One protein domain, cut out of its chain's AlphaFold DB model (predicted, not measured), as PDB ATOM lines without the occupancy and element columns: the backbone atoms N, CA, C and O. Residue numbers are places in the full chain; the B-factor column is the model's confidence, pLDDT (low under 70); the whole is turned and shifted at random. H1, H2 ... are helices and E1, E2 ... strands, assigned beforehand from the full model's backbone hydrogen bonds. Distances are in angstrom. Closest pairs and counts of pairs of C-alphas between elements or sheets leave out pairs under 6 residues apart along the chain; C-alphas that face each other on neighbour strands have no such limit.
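What this domain is: This is residues 6 to 98 of the 98 residues of an uncharacterized protein of Acinetobacter baumannii (UniProt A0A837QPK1). A long helix, H3, packs along a long two-stranded hairpin of E3 and E4, and near residue 97 of E4 the short helix H2 packs on both that hairpin and a second, smaller hairpin of E1 and E2, whose strand E2 comes near the same end of E4. The short helix H1 packs on H2 at the far side of this group, and residues 42 to 43 of the long link between H2 and H3 pair briefly with E4. The printed part has 93 residues, with three named helices and four named strands in the order E1, E2, H1, H2, H3, E3, E4; both sheets are antiparallel pairs, and the class is mixed, helices and strands. The whole is compact, with a radius of gyration of the C-alphas of 13.7 A and spans of 37 by 31 by 20 A.

Where its parts are: Find C-alpha 6 at (34.993, 33.686, 9.438), where E1 begins; it covers residues 6 to 8. E2 follows at residues 11 to 14 and is 10.3 A long. Next come H1, residues 20 to 27, 10.4 A, and H2, residues 32 to 39, 10.1 A. Go on to C-alpha 53 at (35.948, 29.937, 39.057); from there H3 runs 29.9 A to residue 73. E3, residues 82 to 87, is 16.7 A long, and E4, residues 92 to 97, is 16.9 A long and ends at C-alpha 97, (33.370, 26.726, 18.899).

How they stand to each other: Look first at the hairpin E1 and E2, antiparallel at 147 degrees, where N 6 and O 13 are 2.8 A apart, within hydrogen-bond range. From E2 to H2 the closest C-alphas are those of Phe 13 and Gln 36, 6.5 A apart. H1 and H2 touch, with the C-alphas of Leu 26 and Thr 35 closest at 6.1 A, and run opposite ways at a steep tilt of 46 degrees. From H2 to E4 the closest C-alphas are those of Phe 37 and Ile 97, 5.7 A apart. H3 touches no helix; its closest C-alphas to E3 are Val 64 and Ala 82, 5.4 A, and to E4 Leu 57 and Ile 93, 6.4 A. In the hairpin E3 and E4, antiparallel at 156 degrees, N 87 and O 92 are 2.8 A apart and N 94 and O 85 2.9 A, within hydrogen-bond range. Residues 42 to 43 pair antiparallel with residues 94 to 95 of E4. In H1, H2 and H3 every O i to N i+4 pair is within hydrogen-bond range. E1 and H3 are apart, as are H1 and H3.

The domain as a whole: The two C-alphas farthest apart are those of Glu 9 and Glu 50, 38.1 A. The printed part has no cut and ends at residue 98, the chain's last. The link from H2 to H3, 13 residues, is long. Mean pLDDT of the printed part is 94.2, and residue 49 is the one printed residue under 70.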
ATOM      1  N   LEU A   6      34.439  34.118  10.715       97.38
ATOM      2  CA  LEU A   6      34.993  33.686   9.438       97.38
ATOM      3  C   LEU A   6      34.507  32.265   9.160       97.38
ATOM      4  O   LEU A   6      34.606  31.399  10.029       97.38
ATOM      5  N   ILE A   7      33.997  32.024   7.952       97.50
ATOM      6  CA  ILE A   7      33.567  30.690   7.525       97.50
ATOM      7  C   ILE A   7      34.602  30.121   6.561       97.50
ATOM      8  O   ILE A   7      34.761  30.622   5.448       97.50
ATOM      9  N   ILE A   8      35.300  29.071   6.987       96.62
ATOM     10  CA  ILE A   8      36.344  28.397   6.205       96.62
ATOM     11  C   ILE A   8      36.055  26.901   6.240       96.62
ATOM     12  O   ILE A   8      35.812  26.345   7.304       96.62
ATOM     13  N   GLU A   9      36.034  26.247   5.075       95.06
ATOM     14  CA  GLU A   9      35.736  24.808   4.964       95.06
ATOM     15  C   GLU A   9      34.428  24.398   5.683       95.06
ATOM     16  O   GLU A   9      34.353  23.316   6.251       95.06
ATOM     17  N   ASN A  10      33.385  25.244   5.669       96.19
ATOM     18  CA  ASN A  10      32.124  25.051   6.409       96.19
ATOM     19  C   ASN A  10      32.257  25.035   7.946       96.19
ATOM     20  O   ASN A  10      31.396  24.464   8.610       96.19
ATOM     21  N   HIS A  11      33.286  25.669   8.507       98.12
ATOM     22  CA  HIS A  11      33.495  25.793   9.951       98.12
ATOM     23  C   HIS A  11      33.606  27.262  10.350       98.12
ATOM     24  O   HIS A  11      34.064  28.101   9.575       98.12
ATOM     25  N   ILE A  12      33.156  27.559  11.563       98.25
ATOM     26  CA  ILE A  12      33.132  28.896  12.158       98.25
ATOM     27  C   ILE A  12      34.439  29.158  12.897       98.25
ATOM     28  O   ILE A  12      34.794  28.406  13.804       98.25
ATOM     29  N   PHE A  13      35.093  30.267  12.580       98.06
ATOM     30  CA  PHE A  13      36.258  30.774  13.293       98.06
ATOM     31  C   PHE A  13      35.998  32.188  13.811       98.06
ATOM     32  O   PHE A  13      35.364  32.994  13.129       98.06
ATOM     33  N   LEU A  14      36.486  32.503  15.007       96.94
ATOM     34  CA  LEU A  14      36.432  33.852  15.565       96.94
ATOM     35  C   LEU A  14      37.392  34.759  14.798       96.94
ATOM     36  O   LEU A  14      38.599  34.537  14.820       96.94
ATOM     37  N   ALA A  15      36.873  35.800  14.145       96.44
ATOM     38  CA  ALA A  15      37.692  36.692  13.327       96.44
ATOM     39  C   ALA A  15      38.796  37.400  14.133       96.44
ATOM     40  O   ALA A  15      39.863  37.661  13.588       96.44
ATOM     41  N   SER A  16      38.553  37.692  15.418       92.50
ATOM     42  CA  SER A  16      39.534  38.339  16.302       92.50
ATOM     43  C   SER A  16      40.700  37.429  16.691       92.50
ATOM     44  O   SER A  16      41.804  37.924  16.875       92.50
ATOM     45  N   GLU A  17      40.459  36.117  16.782       91.75
ATOM     46  CA  GLU A  17      41.446  35.122  17.232       91.75
ATOM     47  C   GLU A  17      42.088  34.353  16.070       91.75
ATOM     48  O   GLU A  17      42.977  33.520  16.267       91.75
ATOM     49  N   PHE A  18      41.611  34.574  14.843       96.75
ATOM     50  CA  PHE A  18      42.041  33.794  13.697       96.75
ATOM     51  C   PHE A  18      43.437  34.204  13.227       96.75
ATOM     52  O   PHE A  18      43.636  35.260  12.629       96.75
ATOM     53  N   ASP A  19      44.389  33.299  13.423       97.50
ATOM     54  CA  ASP A  19      45.734  33.389  12.870       97.50
ATOM     55  C   ASP A  19      45.908  32.393  11.709       97.50
ATOM     56  O   ASP A  19      45.750  31.176  11.862       97.50
ATOM     57  N   GLN A  20      46.225  32.917  10.522       97.38
ATOM     58  CA  GLN A  20      46.322  32.118   9.299       97.38
ATOM     59  C   GLN A  20      47.478  31.107   9.349       97.38
ATOM     60  O   GLN A  20      47.343  30.001   8.817       97.38
ATOM     61  N   ASP A  21      48.599  31.448   9.981       97.94
ATOM     62  CA  ASP A  21      49.762  30.565  10.068       97.94
ATOM     63  C   ASP A  21      49.507  29.424  11.058       97.94
ATOM     64  O   ASP A  21      49.797  28.260  10.756       97.94
ATOM     65  N   LYS A  22      48.878  29.721  12.200       97.00
ATOM     66  CA  LYS A  22      48.380  28.738  13.171       97.00
ATOM     67  C   LYS A  22      47.381  27.795  12.509       97.00
ATOM     68  O   LYS A  22      47.542  26.580  12.631       97.00
ATOM     69  N   PHE A  23      46.416  28.323  11.751       97.88
ATOM     70  CA  PHE A  23      45.466  27.510  10.992       97.88
ATOM     71  C   PHE A  23      46.190  26.579  10.013       97.88
ATOM     72  O   PHE A  23      46.001  25.365  10.057       97.88
ATOM     73  N   ASN A  24      47.083  27.120   9.180       97.50
ATOM     74  CA  ASN A  24      47.831  26.341   8.192       97.50
ATOM     75  C   ASN A  24      48.692  25.246   8.835       97.50
ATOM     76  O   ASN A  24      48.855  24.170   8.261       97.50
ATOM     77  N   ASN A  25      49.264  25.506  10.009       97.19
ATOM     78  CA  ASN A  25      50.068  24.526  10.730       97.19
ATOM     79  C   ASN A  25      49.207  23.443  11.387       97.19
ATOM     80  O   ASN A  25      49.528  22.264  11.239       97.19
ATOM     81  N   LEU A  26      48.091  23.811  12.022       96.50
ATOM     82  CA  LEU A  26      47.144  22.851  12.595       96.50
ATOM     83  C   LEU A  26      46.522  21.959  11.520       96.50
ATOM     84  O   LEU A  26      46.478  20.743  11.692       96.50
ATOM     85  N   ARG A  27      46.137  22.517  10.364       96.06
ATOM     86  CA  ARG A  27      45.540  21.745   9.260       96.06
ATOM     87  C   ARG A  27      46.455  20.670   8.675       96.06
ATOM     88  O   ARG A  27      45.954  19.734   8.060       96.06
ATOM     89  N   LYS A  28      47.776  20.762   8.869       96.94
ATOM     90  CA  LYS A  28      48.726  19.704   8.470       96.94
ATOM     91  C   LYS A  28      48.665  18.476   9.382       96.94
ATOM     92  O   LYS A  28      49.136  17.418   8.976       96.94
ATOM     93  N   MET A  29      48.155  18.625  10.604       96.12
ATOM     94  CA  MET A  29      48.197  17.601  11.655       96.12
ATOM     95  C   MET A  29      46.807  17.129  12.091       96.12
ATOM     96  O   MET A  29      46.663  15.995  12.531       96.12
ATOM     97  N   GLU A  30      45.796  17.985  11.968       96.19
ATOM     98  CA  GLU A  30      44.467  17.783  12.540       96.19
ATOM     99  C   GLU A  30      43.374  17.891  11.475       96.19
ATOM    100  O   GLU A  30      43.490  18.655  10.515       96.19
ATOM    101  N   GLU A  31      42.269  17.170  11.669       97.06
ATOM    102  CA  GLU A  31      41.049  17.339  10.873       97.06
ATOM    103  C   GLU A  31      40.412  18.720  11.103       97.06
ATOM    104  O   GLU A  31      40.678  19.391  12.105       97.06
ATOM    105  N   ILE A  32      39.548  19.159  10.182       95.94
ATOM    106  CA  ILE A  32      38.958  20.505  10.229       95.94
ATOM    107  C   ILE A  32      38.121  20.743  11.500       95.94
ATOM    108  O   ILE A  32      38.276  21.796  12.110       95.94
ATOM    109  N   ASN A  33      37.368  19.744  11.982       95.31
ATOM    110  CA  ASN A  33      36.620  19.820  13.249       95.31
ATOM    111  C   ASN A  33      37.551  20.114  14.440       95.31
ATOM    112  O   ASN A  33      37.310  21.006  15.249       95.31
ATOM    113  N   ARG A  34      38.669  19.377  14.539       97.38
ATOM    114  CA  ARG A  34      39.653  19.586  15.614       97.38
ATOM    115  C   ARG A  34      40.392  20.909  15.441       97.38
ATOM    116  O   ARG A  34      40.695  21.574  16.425       97.38
ATOM    117  N   THR A  35      40.632  21.323  14.200       97.50
ATOM    118  CA  THR A  35      41.222  22.631  13.905       97.50
ATOM    119  C   THR A  35      40.304  23.764  14.355       97.50
ATOM    120  O   THR A  35      40.788  24.704  14.977       97.50
ATOM    121  N   GLN A  36      38.995  23.669  14.104       97.88
ATOM    122  CA  GLN A  36      38.005  24.640  14.572       97.88
ATOM    123  C   GLN A  36      38.065  24.800  16.092       97.88
ATOM    124  O   GLN A  36      38.226  25.916  16.587       97.88
ATOM    125  N   PHE A  37      38.043  23.679  16.814       97.62
ATOM    126  CA  PHE A  37      38.159  23.674  18.266       97.62
ATOM    127  C   PHE A  37      39.427  24.400  18.748       97.62
ATOM    128  O   PHE A  37      39.337  25.305  19.577       97.62
ATOM    129  N   TRP A  38      40.603  24.051  18.212       97.31
ATOM    130  CA  TRP A  38      41.889  24.617  18.651       97.31
ATOM    131  C   TRP A  38      42.111  26.072  18.235       97.31
ATOM    132  O   TRP A  38      42.816  26.821  18.919       97.31
ATOM    133  N   MET A  39      41.551  26.482  17.099       97.69
ATOM    134  CA  MET A  39      41.629  27.867  16.643       97.69
ATOM    135  C   MET A  39      40.749  28.788  17.483       97.69
ATOM    136  O   MET A  39      41.148  29.920  17.721       97.69
ATOM    137  N   ASN A  40      39.602  28.296  17.957       97.56
ATOM    138  CA  ASN A  40      38.654  29.074  18.755       97.56
ATOM    139  C   ASN A  40      38.825  28.906  20.269       97.56
ATOM    140  O   ASN A  40      38.043  29.482  21.021       97.56
ATOM    141  N   LEU A  41      39.774  28.083  20.725       96.50
ATOM    142  CA  LEU A  41      39.971  27.822  22.145       96.50
ATOM    143  C   LEU A  41      40.523  29.067  22.846       96.50
ATOM    144  O   LEU A  41      41.637  29.502  22.557       96.50
ATOM    145  N   ILE A  42      39.749  29.588  23.794       94.38
ATOM    146  CA  ILE A  42      40.115  30.700  24.667       94.38
ATOM    147  C   ILE A  42      40.090  30.187  26.101       94.38
ATOM    148  O   ILE A  42      39.055  29.713  26.574       94.38
ATOM    149  N   GLU A  43      41.218  30.302  26.790       93.62
ATOM    150  CA  GLU A  43      41.281  30.146  28.239       93.62
ATOM    151  C   GLU A  43      40.736  31.428  28.880       93.62
ATOM    152  O   GLU A  43      41.337  32.495  28.809       93.62
ATOM    153  N   PHE A  44      39.535  31.355  29.436       91.06
ATOM    154  CA  PHE A  44      38.818  32.510  29.965       91.06
ATOM    155  C   PHE A  44      39.378  32.972  31.316       91.06
ATOM    156  O   PHE A  44      39.373  34.165  31.614       91.06
ATOM    157  N   THR A  45      39.874  32.040  32.129       88.81
ATOM    158  CA  THR A  45      40.452  32.321  33.450       88.81
ATOM    159  C   THR A  45      41.775  33.075  33.373       88.81
ATOM    160  O   THR A  45      41.983  33.973  34.184       88.81
ATOM    161  N   SER A  46      42.620  32.830  32.365       83.25
ATOM    162  CA  SER A  46      43.873  33.588  32.186       83.25
ATOM    163  C   SER A  46      43.670  35.051  31.784       83.25
ATOM    164  O   SER A  46      44.601  35.850  31.858       83.25
ATOM    165  N   LEU A  47      42.453  35.444  31.394       76.69
ATOM    166  CA  LEU A  47      42.119  36.840  31.114       76.69
ATOM    167  C   LEU A  47      41.811  37.641  32.391       76.69
ATOM    168  O   LEU A  47      41.688  38.868  32.322       76.69
ATOM    169  N   HIS A  48      41.643  36.972  33.540       72.81
ATOM    170  CA  HIS A  48      41.034  37.564  34.726       72.81
ATOM    171  C   HIS A  48      41.563  36.988  36.053       72.81
ATOM    172  O   HIS A  48      40.892  36.188  36.703       72.81
ATOM    173  N   ASP A  49      42.702  37.506  36.519       69.06
ATOM    174  CA  ASP A  49      43.364  37.077  37.770       69.06
ATOM    175  C   ASP A  49      42.532  37.285  39.057       69.06
ATOM    176  O   ASP A  49      42.831  36.702  40.098       69.06
ATOM    177  N   GLU A  50      41.492  38.125  39.020       80.50
ATOM    178  CA  GLU A  50      40.698  38.503  40.203       80.50
ATOM    179  C   GLU A  50      39.351  37.763  40.325       80.50
ATOM    180  O   GLU A  50      38.615  37.992  41.287       80.50
ATOM    181  N   MET A  51      38.990  36.897  39.368       83.94
ATOM    182  CA  MET A  51      37.685  36.223  39.366       83.94
ATOM    183  C   MET A  51      37.726  34.833  39.995       83.94
ATOM    184  O   MET A  51      38.642  34.050  39.768       83.94
ATOM    185  N   THR A  52      36.678  34.490  40.752       88.50
ATOM    186  CA  THR A  52      36.482  33.101  41.186       88.50
ATOM    187  C   THR A  52      36.087  32.223  39.998       88.50
ATOM    188  O   THR A  52      35.476  32.702  39.041       88.50
ATOM    189  N   VAL A  53      36.356  30.917  40.083       87.62
ATOM    190  CA  VAL A  53      35.948  29.937  39.057       87.62
ATOM    191  C   VAL A  53      34.441  30.015  38.773       87.62
ATOM    192  O   VAL A  53      34.017  30.031  37.621       87.62
ATOM    193  N   GLU A  54      33.618  30.171  39.812       89.75
ATOM    194  CA  GLU A  54      32.159  30.310  39.686       89.75
ATOM    195  C   GLU A  54      31.749  31.572  38.906       89.75
ATOM    196  O   GLU A  54      30.844  31.528  38.068       89.75
ATOM    197  N   GLN A  55      32.419  32.703  39.159       91.69
ATOM    198  CA  GLN A  55      32.188  33.948  38.423       91.69
ATOM    199  C   GLN A  55      32.640  33.816  36.969       91.69
ATOM    200  O   GLN A  55      31.909  34.220  36.059       91.69
ATOM    201  N   ALA A  56      33.811  33.215  36.753       92.38
ATOM    202  CA  ALA A  56      34.359  32.970  35.431       92.38
ATOM    203  C   ALA A  56      33.413  32.094  34.597       92.38
ATOM    204  O   ALA A  56      33.049  32.465  33.480       92.38
ATOM    205  N   LEU A  57      32.918  30.997  35.175       93.38
ATOM    206  CA  LEU A  57      31.955  30.098  34.545       93.38
ATOM    207  C   LEU A  57      30.638  30.809  34.204       93.38
ATOM    208  O   LEU A  57      30.119  30.659  33.096       93.38
ATOM    209  N   LEU A  58      30.105  31.622  35.124       93.88
ATOM    210  CA  LEU A  58      28.873  32.376  34.888       93.88
ATOM    211  C   LEU A  58      29.010  33.320  33.685       93.88
ATOM    212  O   LEU A  58      28.105  33.396  32.849       93.88
ATOM    213  N   ILE A  59      30.129  34.039  33.589       94.06
ATOM    214  CA  ILE A  59      30.378  34.976  32.489       94.06
ATOM    215  C   ILE A  59      30.635  34.220  31.186       94.06
ATOM    216  O   ILE A  59      30.034  34.561  30.162       94.06
ATOM    217  N   ALA A  60      31.449  33.163  31.220       95.06
ATOM    218  CA  ALA A  60      31.724  32.317  30.066       95.06
ATOM    219  C   ALA A  60      30.434  31.735  29.471       95.06
ATOM    220  O   ALA A  60      30.230  31.792  28.256       95.06
ATOM    221  N   GLN A  61      29.496  31.297  30.317       96.50
ATOM    222  CA  GLN A  61      28.185  30.835  29.867       96.50
ATOM    223  C   GLN A  61      27.407  31.938  29.136       96.50
ATOM    224  O   GLN A  61      26.811  31.681  28.093       96.50
ATOM    225  N   LYS A  62      27.442  33.190  29.614       96.25
ATOM    226  CA  LYS A  62      26.777  34.316  28.929       96.25
ATOM    227  C   LYS A  62      27.426  34.679  27.600       96.25
ATOM    228  O   LYS A  62      26.724  35.089  26.673       96.25
ATOM    229  N   ILE A  63      28.740  34.524  27.486       95.81
ATOM    230  CA  ILE A  63      29.456  34.694  26.219       95.81
ATOM    231  C   ILE A  63      29.020  33.607  25.231       95.81
ATOM    232  O   ILE A  63      28.595  33.936  24.124       95.81
ATOM    233  N   VAL A  64      29.019  32.342  25.656       97.38
ATOM    234  CA  VAL A  64      28.574  31.196  24.851       97.38
ATOM    235  C   VAL A  64      27.117  31.333  24.408       97.38
ATOM    236  O   VAL A  64      26.821  31.131  23.230       97.38
ATOM    237  N   ASP A  65      26.211  31.735  25.304       97.56
ATOM    238  CA  ASP A  65      24.802  31.992  24.978       97.56
ATOM    239  C   ASP A  65      24.687  33.057  23.870       97.56
ATOM    240  O   ASP A  65      23.943  32.894  22.899       97.56
ATOM    241  N   SER A  66      25.463  34.138  23.991       97.31
ATOM    242  CA  SER A  66      25.508  35.234  23.019       97.31
ATOM    243  C   SER A  66      26.061  34.783  21.662       97.31
ATOM    244  O   SER A  66      25.530  35.171  20.620       97.31
ATOM    245  N   TRP A  67      27.106  33.953  21.648       97.69
ATOM    246  CA  TRP A  67      27.690  33.416  20.416       97.69
ATOM    247  C   TRP A  67      26.739  32.441  19.726       97.69
ATOM    248  O   TRP A  67      26.491  32.576  18.533       97.69
ATOM    249  N   ASN A  68      26.118  31.528  20.474       98.19
ATOM    250  CA  ASN A  68      25.120  30.604  19.933       98.19
ATOM    251  C   ASN A  68      23.886  31.337  19.385       98.19
ATOM    252  O   ASN A  68      23.339  30.942  18.354       98.19
ATOM    253  N   ALA A  69      23.465  32.438  20.018       97.38
ATOM    254  CA  ALA A  69      22.409  33.288  19.478       97.38
ATOM    255  C   ALA A  69      22.797  33.892  18.115       97.38
ATOM    256  O   ALA A  69      21.969  33.886  17.202       97.38
ATOM    257  N   LYS A  70      24.049  34.348  17.950       97.12
ATOM    258  CA  LYS A  70      24.575  34.824  16.659       97.12
ATOM    259  C   LYS A  70      24.610  33.715  15.611       97.12
ATOM    260  O   LYS A  70      24.061  33.901  14.531       97.12
ATOM    261  N   ILE A  71      25.193  32.559  15.944       97.69
ATOM    262  CA  ILE A  71      25.277  31.388  15.052       97.69
ATOM    263  C   ILE A  71      23.885  31.038  14.524       97.69
ATOM    264  O   ILE A  71      23.688  30.870  13.321       97.69
ATOM    265  N   LYS A  72      22.887  30.999  15.411       97.50
ATOM    266  CA  LYS A  72      21.503  30.734  15.027       97.50
ATOM    267  C   LYS A  72      20.919  31.830  14.137       97.50
ATOM    268  O   LYS A  72      20.271  31.504  13.144       97.50
ATOM    269  N   TYR A  73      21.114  33.096  14.503       96.62
ATOM    270  CA  TYR A  73      20.610  34.250  13.756       96.62
ATOM    271  C   TYR A  73      21.152  34.295  12.320       96.62
ATOM    272  O   TYR A  73      20.403  34.594  11.395       96.62
ATOM    273  N   GLU A  74      22.418  33.922  12.127       96.69
ATOM    274  CA  GLU A  74      23.091  33.891  10.821       96.69
ATOM    275  C   GLU A  74      22.879  32.570  10.057       96.69
ATOM    276  O   GLU A  74      23.402  32.394   8.960       96.69
ATOM    277  N   GLY A  75      22.090  31.634  10.601       96.69
ATOM    278  CA  GLY A  75      21.792  30.352   9.954       96.69
ATOM    279  C   GLY A  75      22.950  29.348   9.975       96.69
ATOM    280  O   GLY A  75      22.934  28.385   9.214       96.69
ATOM    281  N   LEU A  76      23.930  29.530  10.862       97.25
ATOM    282  CA  LEU A  76      25.195  28.796  10.867       97.25
ATOM    283  C   LEU A  76      25.201  27.526  11.737       97.25
ATOM    284  O   LEU A  76      26.256  26.955  11.983       97.25
ATOM    285  N   ASN A  77      24.038  27.047  12.191       96.19
ATOM    286  CA  ASN A  77      23.941  25.921  13.139       96.19
ATOM    287  C   ASN A  77      24.582  24.609  12.637       96.19
ATOM    288  O   ASN A  77      24.849  23.719  13.437       96.19
ATOM    289  N   ALA A  78      24.785  24.466  11.323       95.56
ATOM    290  CA  ALA A  78      25.443  23.308  10.719       95.56
ATOM    291  C   ALA A  78      26.983  23.410  10.693       95.56
ATOM    292  O   ALA A  78      27.636  22.449  10.303       95.56
ATOM    293  N   HIS A  79      27.551  24.561  11.070       96.81
ATOM    294  CA  HIS A  79      28.982  24.880  10.963       96.81
ATOM    295  C   HIS A  79      29.710  24.916  12.316       96.81
ATOM    296  O   HIS A  79      30.911  25.180  12.368       96.81
ATOM    297  N   GLY A  80      28.979  24.710  13.411       95.88
ATOM    298  CA  GLY A  80      29.524  24.607  14.759       95.88
ATOM    299  C   GLY A  80      28.597  25.188  15.820       95.88
ATOM    300  O   GLY A  80      27.551  25.777  15.522       95.88
ATOM    301  N   ARG A  81      28.997  25.032  17.078       97.69
ATOM    302  CA  ARG A  81      28.325  25.578  18.259       97.69
ATOM    303  C   ARG A  81      29.353  26.094  19.254       97.69
ATOM    304  O   ARG A  81      30.400  25.489  19.448       97.69
ATOM    305  N   ALA A  82      29.041  27.195  19.925       98.12
ATOM    306  CA  ALA A  82      29.856  27.653  21.037       98.12
ATOM    307  C   ALA A  82      29.596  26.783  22.275       98.12
ATOM    308  O   ALA A  82      28.447  26.420  22.558       98.12
ATOM    309  N   ARG A  83      30.645  26.492  23.044       97.69
ATOM    310  CA  ARG A  83      30.552  25.770  24.319       97.69
ATOM    311  C   ARG A  83      31.545  26.304  25.341       97.69
ATOM    312  O   ARG A  83      32.585  26.848  24.976       97.69
ATOM    313  N   VAL A  84      31.209  26.098  26.610       97.25
ATOM    314  CA  VAL A  84      32.084  26.313  27.763       97.25
ATOM    315  C   VAL A  84      32.374  24.962  28.410       97.25
ATOM    316  O   VAL A  84      31.502  24.091  28.426       97.25
ATOM    317  N   PHE A  85      33.590  24.774  28.911       95.19
ATOM    318  CA  PHE A  85      33.951  23.626  29.737       95.19
ATOM    319  C   PHE A  85      35.013  24.020  30.767       95.19
ATOM    320  O   PHE A  85      35.723  25.007  30.589       95.19
ATOM    321  N   GLU A  86      35.074  23.251  31.846       92.88
ATOM    322  CA  GLU A  86      35.994  23.439  32.963       92.88
ATOM    323  C   GLU A  86      37.060  22.340  32.936       92.88
ATOM    324  O   GLU A  86      36.739  21.160  32.757       92.88
ATOM    325  N   GLU A  87      38.317  22.732  33.108       90.31
ATOM    326  CA  GLU A  87      39.400  21.848  33.514       90.31
ATOM    327  C   GLU A  87      39.457  21.885  35.050       90.31
ATOM    328  O   GLU A  87      39.666  22.932  35.664       90.31
ATOM    329  N   VAL A  88      39.172  20.741  35.675       85.25
ATOM    330  CA  VAL A  88      38.883  20.654  37.114       85.25
ATOM    331  C   VAL A  88      40.160  20.605  37.961       85.25
ATOM    332  O   VAL A  88      40.119  20.953  39.140       85.25
ATOM    333  N   GLU A  89      41.287  20.160  37.402       86.06
ATOM    334  CA  GLU A  89      42.559  20.051  38.124       86.06
ATOM    335  C   GLU A  89      43.133  21.432  38.478       86.06
ATOM    336  O   GLU A  89      43.624  21.631  39.591       86.06
ATOM    337  N   TYR A  90      43.004  22.391  37.564       83.00
ATOM    338  CA  TYR A  90      43.539  23.746  37.673       83.00
ATOM    339  C   TYR A  90      42.446  24.815  37.830       83.00
ATOM    340  O   TYR A  90      42.757  25.974  38.105       83.00
ATOM    341  N   GLY A  91      41.166  24.434  37.730       84.56
ATOM    342  CA  GLY A  91      40.032  25.359  37.827       84.56
ATOM    343  C   GLY A  91      39.953  26.316  36.637       84.56
ATOM    344  O   GLY A  91      39.487  27.448  36.778       84.56
ATOM    345  N   GLU A  92      40.449  25.887  35.478       91.12
ATOM    346  CA  GLU A  92      40.513  26.700  34.270       91.12
ATOM    347  C   GLU A  92      39.195  26.603  33.500       91.12
ATOM    348  O   GLU A  92      38.655  25.520  33.266       91.12
ATOM    349  N   ILE A  93      38.670  27.747  33.068       94.62
ATOM    350  CA  ILE A  93      37.448  27.801  32.262       94.62
ATOM    351  C   ILE A  93      37.826  28.094  30.823       94.62
ATOM    352  O   ILE A  93      38.506  29.077  30.543       94.62
ATOM    353  N   PHE A  94      37.314  27.293  29.897       95.56
ATOM    354  CA  PHE A  94      37.565  27.445  28.472       95.56
ATOM    355  C   PHE A  94      36.284  27.717  27.700       95.56
ATOM    356  O   PHE A  94      35.222  27.165  27.993       95.56
ATOM    357  N   ILE A  95      36.405  28.530  26.654       96.81
ATOM    358  CA  ILE A  95      35.365  28.768  25.654       96.81
ATOM    359  C   ILE A  95      35.909  28.348  24.291       96.81
ATOM    360  O   ILE A  95      37.084  28.540  23.993       96.81
ATOM    361  N   THR A  96      35.061  27.760  23.450       97.69
ATOM    362  CA  THR A  96      35.420  27.395  22.072       97.69
ATOM    363  C   THR A  96      34.180  27.328  21.176       97.69
ATOM    364  O   THR A  96      33.052  27.442  21.664       97.69
ATOM    365  N   ILE A  97      34.393  27.112  19.876       97.94
ATOM    366  CA  ILE A  97      33.370  26.726  18.899       97.94
ATOM    367  C   ILE A  97      33.806  25.402  18.260       97.94
ATOM    368  O   ILE A  97      34.936  25.319  17.775       97.94
ATOM    369  N   ASP A  98      32.927  24.395  18.283       93.88
ATOM    370  CA  ASP A  98      33.165  23.025  17.791       93.88
ATOM    371  C   ASP A  98      31.993  22.427  16.998       93.88
ATOM    372  O   ASP A  98      30.880  23.005  17.048       93.88
TER     373      ASP A  98